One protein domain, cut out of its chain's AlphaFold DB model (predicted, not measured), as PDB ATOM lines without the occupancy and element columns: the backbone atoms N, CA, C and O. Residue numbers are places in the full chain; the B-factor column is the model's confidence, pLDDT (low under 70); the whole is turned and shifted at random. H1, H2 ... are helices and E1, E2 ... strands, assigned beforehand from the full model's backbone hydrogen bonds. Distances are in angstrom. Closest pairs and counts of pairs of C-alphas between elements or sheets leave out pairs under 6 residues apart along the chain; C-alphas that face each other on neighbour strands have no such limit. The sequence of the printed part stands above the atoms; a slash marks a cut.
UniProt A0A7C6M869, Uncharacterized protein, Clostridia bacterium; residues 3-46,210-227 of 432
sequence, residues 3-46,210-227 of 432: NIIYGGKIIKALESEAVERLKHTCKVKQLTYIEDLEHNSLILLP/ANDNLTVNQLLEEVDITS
ATOM      1  N   ASN A   3     196.793 190.889 175.659       94.19
ATOM      2  CA  ASN A   3     197.325 190.201 176.835       94.19
ATOM      3  C   ASN A   3     198.326 191.089 177.579       94.19
ATOM      4  O   ASN A   3     199.263 191.600 176.977       94.19
ATOM      5  N   ILE A   4     198.169 191.235 178.889       94.31
ATOM      6  CA  ILE A   4     199.130 191.915 179.759       94.31
ATOM      7  C   ILE A   4     200.055 190.864 180.356       94.31
ATOM      8  O   ILE A   4     199.597 189.938 181.032       94.31
ATOM      9  N   ILE A   5     201.352 191.009 180.100       91.56
ATOM     10  CA  ILE A   5     202.388 190.067 180.516       91.56
ATOM     11  C   ILE A   5     203.287 190.727 181.556       91.56
ATOM     12  O   ILE A   5     203.735 191.858 181.383       91.56
ATOM     13  N   TYR A   6     203.583 189.996 182.624       90.69
ATOM     14  CA  TYR A   6     204.520 190.403 183.663       90.69
ATOM     15  C   TYR A   6     205.234 189.172 184.225       90.69
ATOM     16  O   TYR A   6     204.613 188.133 184.453       90.69
ATOM     17  N   GLY A   7     206.556 189.254 184.401       83.50
ATOM     18  CA  GLY A   7     207.352 188.119 184.880       83.50
ATOM     19  C   GLY A   7     207.248 186.867 183.999       83.50
ATOM     20  O   GLY A   7     207.292 185.750 184.511       83.50
ATOM     21  N   GLY A   8     207.045 187.045 182.688       83.25
ATOM     22  CA  GLY A   8     206.856 185.948 181.732       83.25
ATOM     23  C   GLY A   8     205.491 185.253 181.812       83.25
ATOM     24  O   GLY A   8     205.310 184.202 181.204       83.25
ATOM     25  N   LYS A   9     204.526 185.806 182.556       88.56
ATOM     26  CA  LYS A   9     203.178 185.244 182.701       88.56
ATOM     27  C   LYS A   9     202.125 186.239 182.244       88.56
ATOM     28  O   LYS A   9     202.242 187.433 182.507       88.56
ATOM     29  N   ILE A  10     201.075 185.734 181.602       92.06
ATOM     30  CA  ILE A  10     199.874 186.525 181.334       92.06
ATOM     31  C   ILE A  10     199.171 186.747 182.672       92.06
ATOM     32  O   ILE A  10     198.783 185.785 183.334       92.06
ATOM     33  N   ILE A  11     199.031 188.007 183.073       92.56
ATOM     34  CA  ILE A  11     198.385 188.385 184.336       92.56
ATOM     35  C   ILE A  11     196.947 188.864 184.133       92.56
ATOM     36  O   ILE A  11     196.127 188.733 185.038       92.56
ATOM     37  N   LYS A  12     196.623 189.410 182.953       91.56
ATOM     38  CA  LYS A  12     195.282 189.906 182.615       91.56
ATOM     39  C   LYS A  12     195.114 190.019 181.101       91.56
ATOM     40  O   LYS A  12     196.096 190.227 180.399       91.56
ATOM     41  N   ALA A  13     193.884 189.939 180.604       92.31
ATOM     42  CA  ALA A  13     193.541 190.334 179.240       92.31
ATOM     43  C   ALA A  13     192.650 191.579 179.301       92.31
ATOM     44  O   ALA A  13     191.707 191.619 180.088       92.31
ATOM     45  N   LEU A  14     192.973 192.597 178.506       90.25
ATOM     46  CA  LEU A  14     192.285 193.889 178.513       90.25
ATOM     47  C   LEU A  14     191.754 194.250 177.125       90.25
ATOM     48  O   LEU A  14     192.262 193.802 176.095       90.25
ATOM     49  N   GLU A  15     190.718 195.078 177.083       90.62
ATOM     50  CA  GLU A  15     190.256 195.702 175.844       90.62
ATOM     51  C   GLU A  15     191.180 196.849 175.423       90.62
ATOM     52  O   GLU A  15     191.921 197.397 176.242       90.62
ATOM     53  N   SER A  16     191.142 197.221 174.142       88.38
ATOM     54  CA  SER A  16     192.061 198.216 173.575       88.38
ATOM     55  C   SER A  16     192.004 199.560 174.310       88.38
ATOM     56  O   SER A  16     193.044 200.157 174.566       88.38
ATOM     57  N   GLU A  17     190.816 200.007 174.724       87.00
ATOM     58  CA  GLU A  17     190.657 201.256 175.482       87.00
ATOM     59  C   GLU A  17     191.317 201.192 176.866       87.00
ATOM     60  O   GLU A  17     192.017 202.120 177.274       87.00
ATOM     61  N   ALA A  18     191.147 200.073 177.575       87.69
ATOM     62  CA  ALA A  18     191.778 199.851 178.873       87.69
ATOM     63  C   ALA A  18     193.307 199.739 178.751       87.69
ATOM     64  O   ALA A  18     194.031 200.195 179.636       87.69
ATOM     65  N   VAL A  19     193.812 199.197 177.640       90.88
ATOM     66  CA  VAL A  19     195.250 199.170 177.346       90.88
ATOM     67  C   VAL A  19     195.815 200.565 177.100       90.88
ATOM     68  O   VAL A  19     196.886 200.870 177.617       90.88
ATOM     69  N   GLU A  20     195.118 201.440 176.380       90.94
ATOM     70  CA  GLU A  20     195.582 202.822 176.196       90.94
ATOM     71  C   GLU A  20     195.621 203.595 177.526       90.94
ATOM     72  O   GLU A  20     196.579 204.326 177.799       90.94
ATOM     73  N   ARG A  21     194.644 203.360 178.415       89.06
ATOM     74  CA  ARG A  21     194.690 203.871 179.796       89.06
ATOM     75  C   ARG A  21     195.894 203.318 180.557       89.06
ATOM     76  O   ARG A  21     196.630 204.088 181.168       89.06
ATOM     77  N   LEU A  22     196.139 202.013 180.469       91.56
ATOM     78  CA  LEU A  22     197.286 201.360 181.097       91.56
ATOM     79  C   LEU A  22     198.616 201.963 180.621       91.56
ATOM     80  O   LEU A  22     199.447 202.329 181.450       91.56
ATOM     81  N   LYS A  23     198.797 202.146 179.306       92.56
ATOM     82  CA  LYS A  23     199.979 202.802 178.718       92.56
ATOM     83  C   LYS A  23     200.161 204.222 179.253       92.56
ATOM     84  O   LYS A  23     201.279 204.620 179.591       92.56
ATOM     85  N   HIS A  24     199.071 204.984 179.370       89.81
ATOM     86  CA  HIS A  24     199.109 206.323 179.952       89.81
ATOM     87  C   HIS A  24     199.576 206.294 181.412       89.81
ATOM     88  O   HIS A  24     200.493 207.034 181.777       89.81
ATOM     89  N   THR A  25     199.013 205.405 182.232       89.19
ATOM     90  CA  THR A  25     199.397 205.260 183.640       89.19
ATOM     91  C   THR A  25     200.852 204.811 183.781       89.19
ATOM     92  O   THR A  25     201.585 205.387 184.589       89.19
ATOM     93  N   CYS A  26     201.321 203.873 182.950       91.31
ATOM     94  CA  CYS A  26     202.733 203.485 182.892       91.31
ATOM     95  C   CYS A  26     203.632 204.693 182.620       91.31
ATOM     96  O   CYS A  26     204.608 204.906 183.336       91.31
ATOM     97  N   LYS A  27     203.278 205.538 181.644       90.19
ATOM     98  CA  LYS A  27     204.046 206.744 181.310       90.19
ATOM     99  C   LYS A  27     204.103 207.746 182.465       90.19
ATOM    100  O   LYS A  27     205.164 208.306 182.728       90.19
ATOM    101  N   VAL A  28     202.986 207.968 183.162       88.38
ATOM    102  CA  VAL A  28     202.928 208.859 184.336       88.38
ATOM    103  C   VAL A  28     203.802 208.324 185.473       88.38
ATOM    104  O   VAL A  28     204.534 209.092 186.094       88.38
ATOM    105  N   LYS A  29     203.768 207.008 185.705       86.88
ATOM    106  CA  LYS A  29     204.555 206.324 186.742       86.88
ATOM    107  C   LYS A  29     205.993 205.991 186.319       86.88
ATOM    108  O   LYS A  29     206.723 205.413 187.114       86.88
ATOM    109  N   GLN A  30     206.401 206.365 185.101       88.31
ATOM    110  CA  GLN A  30     207.711 206.045 184.515       88.31
ATOM    111  C   GLN A  30     208.023 204.536 184.512       88.31
ATOM    112  O   GLN A  30     209.163 204.127 184.704       88.31
ATOM    113  N   LEU A  31     206.999 203.707 184.297       89.62
ATOM    114  CA  LEU A  31     207.147 202.264 184.153       89.62
ATOM    115  C   LEU A  31     207.397 201.912 182.692       89.62
ATOM    116  O   LEU A  31     206.624 202.285 181.804       89.62
ATOM    117  N   THR A  32     208.460 201.155 182.462       90.75
ATOM    118  CA  THR A  32     208.819 200.665 181.137       90.75
ATOM    119  C   THR A  32     207.887 199.535 180.717       90.75
ATOM    120  O   THR A  32     207.557 198.642 181.503       90.75
ATOM    121  N   TYR A  33     207.464 199.574 179.459       92.81
ATOM    122  CA  TYR A  33     206.648 198.540 178.842       92.81
ATOM    123  C   TYR A  33     207.046 198.346 177.377       92.81
ATOM    124  O   TYR A  33     207.659 199.226 176.771       92.81
ATOM    125  N   ILE A  34     206.683 197.195 176.813       92.31
ATOM    126  CA  ILE A  34     206.911 196.846 175.408       92.31
ATOM    127  C   ILE A  34     205.597 196.397 174.790       92.31
ATOM    128  O   ILE A  34     204.866 195.599 175.377       92.31
ATOM    129  N   GLU A  35     205.306 196.916 173.603       91.50
ATOM    130  CA  GLU A  35     204.197 196.459 172.772       91.50
ATOM    131  C   GLU A  35     204.701 195.368 171.834       91.50
ATOM    132  O   GLU A  35     205.517 195.626 170.948       91.50
ATOM    133  N   ASP A  36     204.214 194.151 172.036       87.81
ATOM    134  CA  ASP A  36     204.435 193.035 171.131       87.81
ATOM    135  C   ASP A  36     203.205 192.896 170.229       87.81
ATOM    136  O   ASP A  36     202.173 192.322 170.599       87.81
ATOM    137  N   LEU A  37     203.323 193.487 169.041       84.19
ATOM    138  CA  LEU A  37     202.267 193.516 168.036       84.19
ATOM    139  C   LEU A  37     202.016 192.137 167.411       84.19
ATOM    140  O   LEU A  37     200.906 191.891 166.948       84.19
ATOM    141  N   GLU A  38     203.011 191.243 167.403       83.56
ATOM    142  CA  GLU A  38     202.882 189.907 166.806       83.56
ATOM    143  C   GLU A  38     201.976 189.019 167.662       83.56
ATOM    144  O   GLU A  38     201.086 188.345 167.146       83.56
ATOM    145  N   HIS A  39     202.147 189.084 168.984       84.50
ATOM    146  CA  HIS A  39     201.363 188.294 169.941       84.50
ATOM    147  C   HIS A  39     200.191 189.067 170.554       84.50
ATOM    148  O   HIS A  39     199.518 188.562 171.457       84.50
ATOM    149  N   ASN A  40     199.947 190.291 170.077       89.81
ATOM    150  CA  ASN A  40     198.931 191.202 170.592       89.81
ATOM    151  C   ASN A  40     199.000 191.330 172.127       89.81
ATOM    152  O   ASN A  40     198.024 191.083 172.849       89.81
ATOM    153  N   SER A  41     200.193 191.656 172.627       91.75
ATOM    154  CA  SER A  41     200.481 191.703 174.057       91.75
ATOM    155  C   SER A  41     201.246 192.957 174.478       91.75
ATOM    156  O   SER A  41     201.932 193.604 173.687       91.75
ATOM    157  N   LEU A  42     201.089 193.321 175.748       93.06
ATOM    158  CA  LEU A  42     201.795 194.407 176.409       93.06
ATOM    159  C   LEU A  42     202.613 193.819 177.558       93.06
ATOM    160  O   LEU A  42     202.053 193.303 178.527       93.06
ATOM    161  N   ILE A  43     203.935 193.900 177.456       92.88
ATOM    162  CA  ILE A  43     204.865 193.376 178.455       92.88
ATOM    163  C   ILE A  43     205.240 194.515 179.399       92.88
ATOM    164  O   ILE A  43     205.830 195.507 178.975       92.88
ATOM    165  N   LEU A  44     204.897 194.379 180.677       92.75
ATOM    166  CA  LEU A  44     205.236 195.339 181.726       92.75
ATOM    167  C   LEU A  44     206.560 194.960 182.383       92.75
ATOM    168  O   LEU A  44     206.775 193.785 182.683       92.75
ATOM    169  N   LEU A  45     207.398 195.963 182.670       90.62
ATOM    170  CA  LEU A  45     208.684 195.796 183.359       90.62
ATOM    171  C   LEU A  45     209.519 194.671 182.722       90.62
ATOM    172  O   LEU A  45     209.736 193.632 183.348       90.62
ATOM    173  N   PRO A  46     209.925 194.831 181.454       92.06
ATOM    174  CA  PRO A  46     210.521 193.751 180.683       92.06
ATOM    175  C   PRO A  46     211.810 193.228 181.334       92.06
ATOM    176  O   PRO A  46     212.599 193.983 181.901       92.06
ATOM    177  N   ALA A 210     209.033 192.150 195.611       82.56
ATOM    178  CA  ALA A 210     207.679 192.333 196.144       82.56
ATOM    179  C   ALA A 210     207.106 193.730 195.828       82.56
ATOM    180  O   ALA A 210     205.914 193.864 195.562       82.56
ATOM    181  N   ASN A 211     207.965 194.754 195.785       85.62
ATOM    182  CA  ASN A 211     207.570 196.114 195.426       85.62
ATOM    183  C   ASN A 211     207.155 196.260 193.950       85.62
ATOM    184  O   ASN A 211     206.207 196.985 193.655       85.62
ATOM    185  N   ASP A 212     207.815 195.553 193.026       85.00
ATOM    186  CA  ASP A 212     207.413 195.547 191.613       85.00
ATOM    187  C   ASP A 212     206.018 194.915 191.468       85.00
ATOM    188  O   ASP A 212     205.146 195.474 190.807       85.00
ATOM    189  N   ASN A 213     205.765 193.808 192.180       85.75
ATOM    190  CA  ASN A 213     204.458 193.142 192.188       85.75
ATOM    191  C   ASN A 213     203.349 194.059 192.726       85.75
ATOM    192  O   ASN A 213     202.278 194.149 192.131       85.75
ATOM    193  N   LEU A 214     203.611 194.768 193.832       86.19
ATOM    194  CA  LEU A 214     202.678 195.755 194.387       86.19
ATOM    195  C   LEU A 214     202.390 196.877 193.385       86.19
ATOM    196  O   LEU A 214     201.236 197.252 193.203       86.19
ATOM    197  N   THR A 215     203.425 197.368 192.704       87.50
ATOM    198  CA  THR A 215     203.300 198.436 191.706       87.50
ATOM    199  C   THR A 215     202.426 198.001 190.532       87.50
ATOM    200  O   THR A 215     201.546 198.751 190.114       87.50
ATOM    201  N   VAL A 216     202.623 196.782 190.019       88.19
ATOM    202  CA  VAL A 216     201.816 196.226 188.921       88.19
ATOM    203  C   VAL A 216     200.368 195.996 189.351       88.19
ATOM    204  O   VAL A 216     199.454 196.321 188.598       88.19
ATOM    205  N   ASN A 217     200.129 195.503 190.567       87.06
ATOM    206  CA  ASN A 217     198.765 195.321 191.069       87.06
ATOM    207  C   ASN A 217     198.033 196.662 191.213       87.06
ATOM    208  O   ASN A 217     196.930 196.808 190.694       87.06
ATOM    209  N   GLN A 218     198.675 197.670 191.812       88.12
ATOM    210  CA  GLN A 218     198.119 199.025 191.918       88.12
ATOM    211  C   GLN A 218     197.843 199.647 190.544       88.12
ATOM    212  O   GLN A 218     196.848 200.340 190.355       88.12
ATOM    213  N   LEU A 219     198.724 199.403 189.571       89.12
ATOM    214  CA  LEU A 219     198.549 199.853 188.193       89.12
ATOM    215  C   LEU A 219     197.283 199.254 187.560       89.12
ATOM    216  O   LEU A 219     196.522 199.974 186.919       89.12
ATOM    217  N   LEU A 220     197.053 197.953 187.746       87.50
ATOM    218  CA  LEU A 220     195.872 197.274 187.216       87.50
ATOM    219  C   LEU A 220     194.583 197.711 187.922       87.50
ATOM    220  O   LEU A 220     193.578 197.927 187.248       87.50
ATOM    221  N   GLU A 221     194.617 197.890 189.243       86.75
ATOM    222  CA  GLU A 221     193.477 198.399 190.017       86.75
ATOM    223  C   GLU A 221     193.078 199.815 189.581       86.75
ATOM    224  O   GLU A 221     191.898 200.101 189.391       86.75
ATOM    225  N   GLU A 222     194.047 200.706 189.353       84.44
ATOM    226  CA  GLU A 222     193.774 202.069 188.882       84.44
ATOM    227  C   GLU A 222     193.083 202.089 187.514       84.44
ATOM    228  O   GLU A 222     192.185 202.910 187.295       84.44
ATOM    229  N   VAL A 223     193.468 201.186 186.607       83.88
ATOM    230  CA  VAL A 223     192.838 201.048 185.282       83.88
ATOM    231  C   VAL A 223     191.407 200.526 185.400       83.88
ATOM    232  O   VAL A 223     190.525 201.001 184.680       83.88
ATOM    233  N   ASP A 224     191.141 199.612 186.331       80.50
ATOM    234  CA  ASP A 224     189.787 199.106 186.577       80.50
ATOM    235  C   ASP A 224     188.883 200.189 187.181       80.50
ATOM    236  O   ASP A 224     187.777 200.416 186.691       80.50
ATOM    237  N   ILE A 225     189.376 200.932 188.177       75.50
ATOM    238  CA  ILE A 225     188.626 202.015 188.834       75.50
ATOM    239  C   ILE A 225     188.309 203.144 187.846       75.50
ATOM    240  O   ILE A 225     187.213 203.707 187.868       75.50
ATOM    241  N   THR A 226     189.257 203.508 186.976       69.88
ATOM    242  CA  THR A 226     188.989 204.520 185.941       69.88
ATOM    243  C   THR A 226     188.004 204.029 184.889       69.88
ATOM    244  O   THR A 226     187.209 204.835 184.411       69.88
ATOM    245  N   SER A 227     188.007 202.732 184.572       68.81
ATOM    246  CA  SER A 227     187.033 202.145 183.645       68.81
ATOM    247  C   SER A 227     185.616 202.192 184.231       68.81
ATOM    248  O   SER A 227     184.713 202.704 183.578       68.81
TER     249      SER A 227
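What this domain is: This is residues 3 to 46 and 210 to 227 of the 432 residues of an uncharacterized protein of Clostridia bacterium (UniProt A0A7C6M869). A twisted four-stranded sheet has two helices, H1 and H2, over one face, making two layers, with no named helix on the other face. The helices cross at a steep angle, and H2 makes the longest element. The printed part has 62 residues, with named elements in the order E1, E2, H1, E3, E4, H2; the sheet runs E2, E1, E4, E3 and is mixed, and the class is mixed, helices and strands. It is compact and rounded, with a radius of gyration of the C-alphas of 10.6 A and spans of 27 by 26 by 18 A.

How they stand to each other: In the sheet, only just strongly twisted with C-alphas up to 4.3 A off its best plane, inner strands E1, residues 3 to 6, and E4, residues 41 to 44, are parallel, with N 42 and O 3 2.8 A apart. Edge strand E2, residues 9 to 14, forms an antiparallel hairpin with E1, N 4 to O 12 being 2.8 A. Edge strand E3, residues 33 to 36, forms one with E4, N 43 to O 34 being 2.8 A. H1, residues 16 to 28, is on the sheet over E1 and E4, at a height of 9.4 A. H2, residues 210 to 227, is on the same face over E2 and E1, at a height of 10.5 A. H2 touches H1 with residues 219 to 227 alone, opposite ways at a steep tilt of 51 degrees; their closest C-alphas, of Leu 22 and Val 223, are 6.1 A apart. E2, H1 and E3 form a split strand-helix-strand unit, two strands of one sheet that are not neighbours, joined through a helix, with E1 and E4 between them in the sheet, and its crossover is right-handed. Every O i to N i+4 pair is within hydrogen-bond range in H1 and H2.

Where its parts are: E1 begins at C-alpha 3 (197.325, 190.201, 176.835) and spans 9.9 A; E2 spans 14.5 A, H1 18.6 A, E3 and E4 9.7 A each. H2 spans 26.1 A and ends at C-alpha 227 (187.033, 202.145, 183.645).

The domain as a whole: The C-alphas farthest apart, of Glu 38 and Ala 210, are 29.8 A apart. Residues 47 to 209 are not printed, and C-alphas 46 and 210 are 15.8 A apart across the cut. The links printed whole are tight. Residues 226 to 227 have pLDDT under 70.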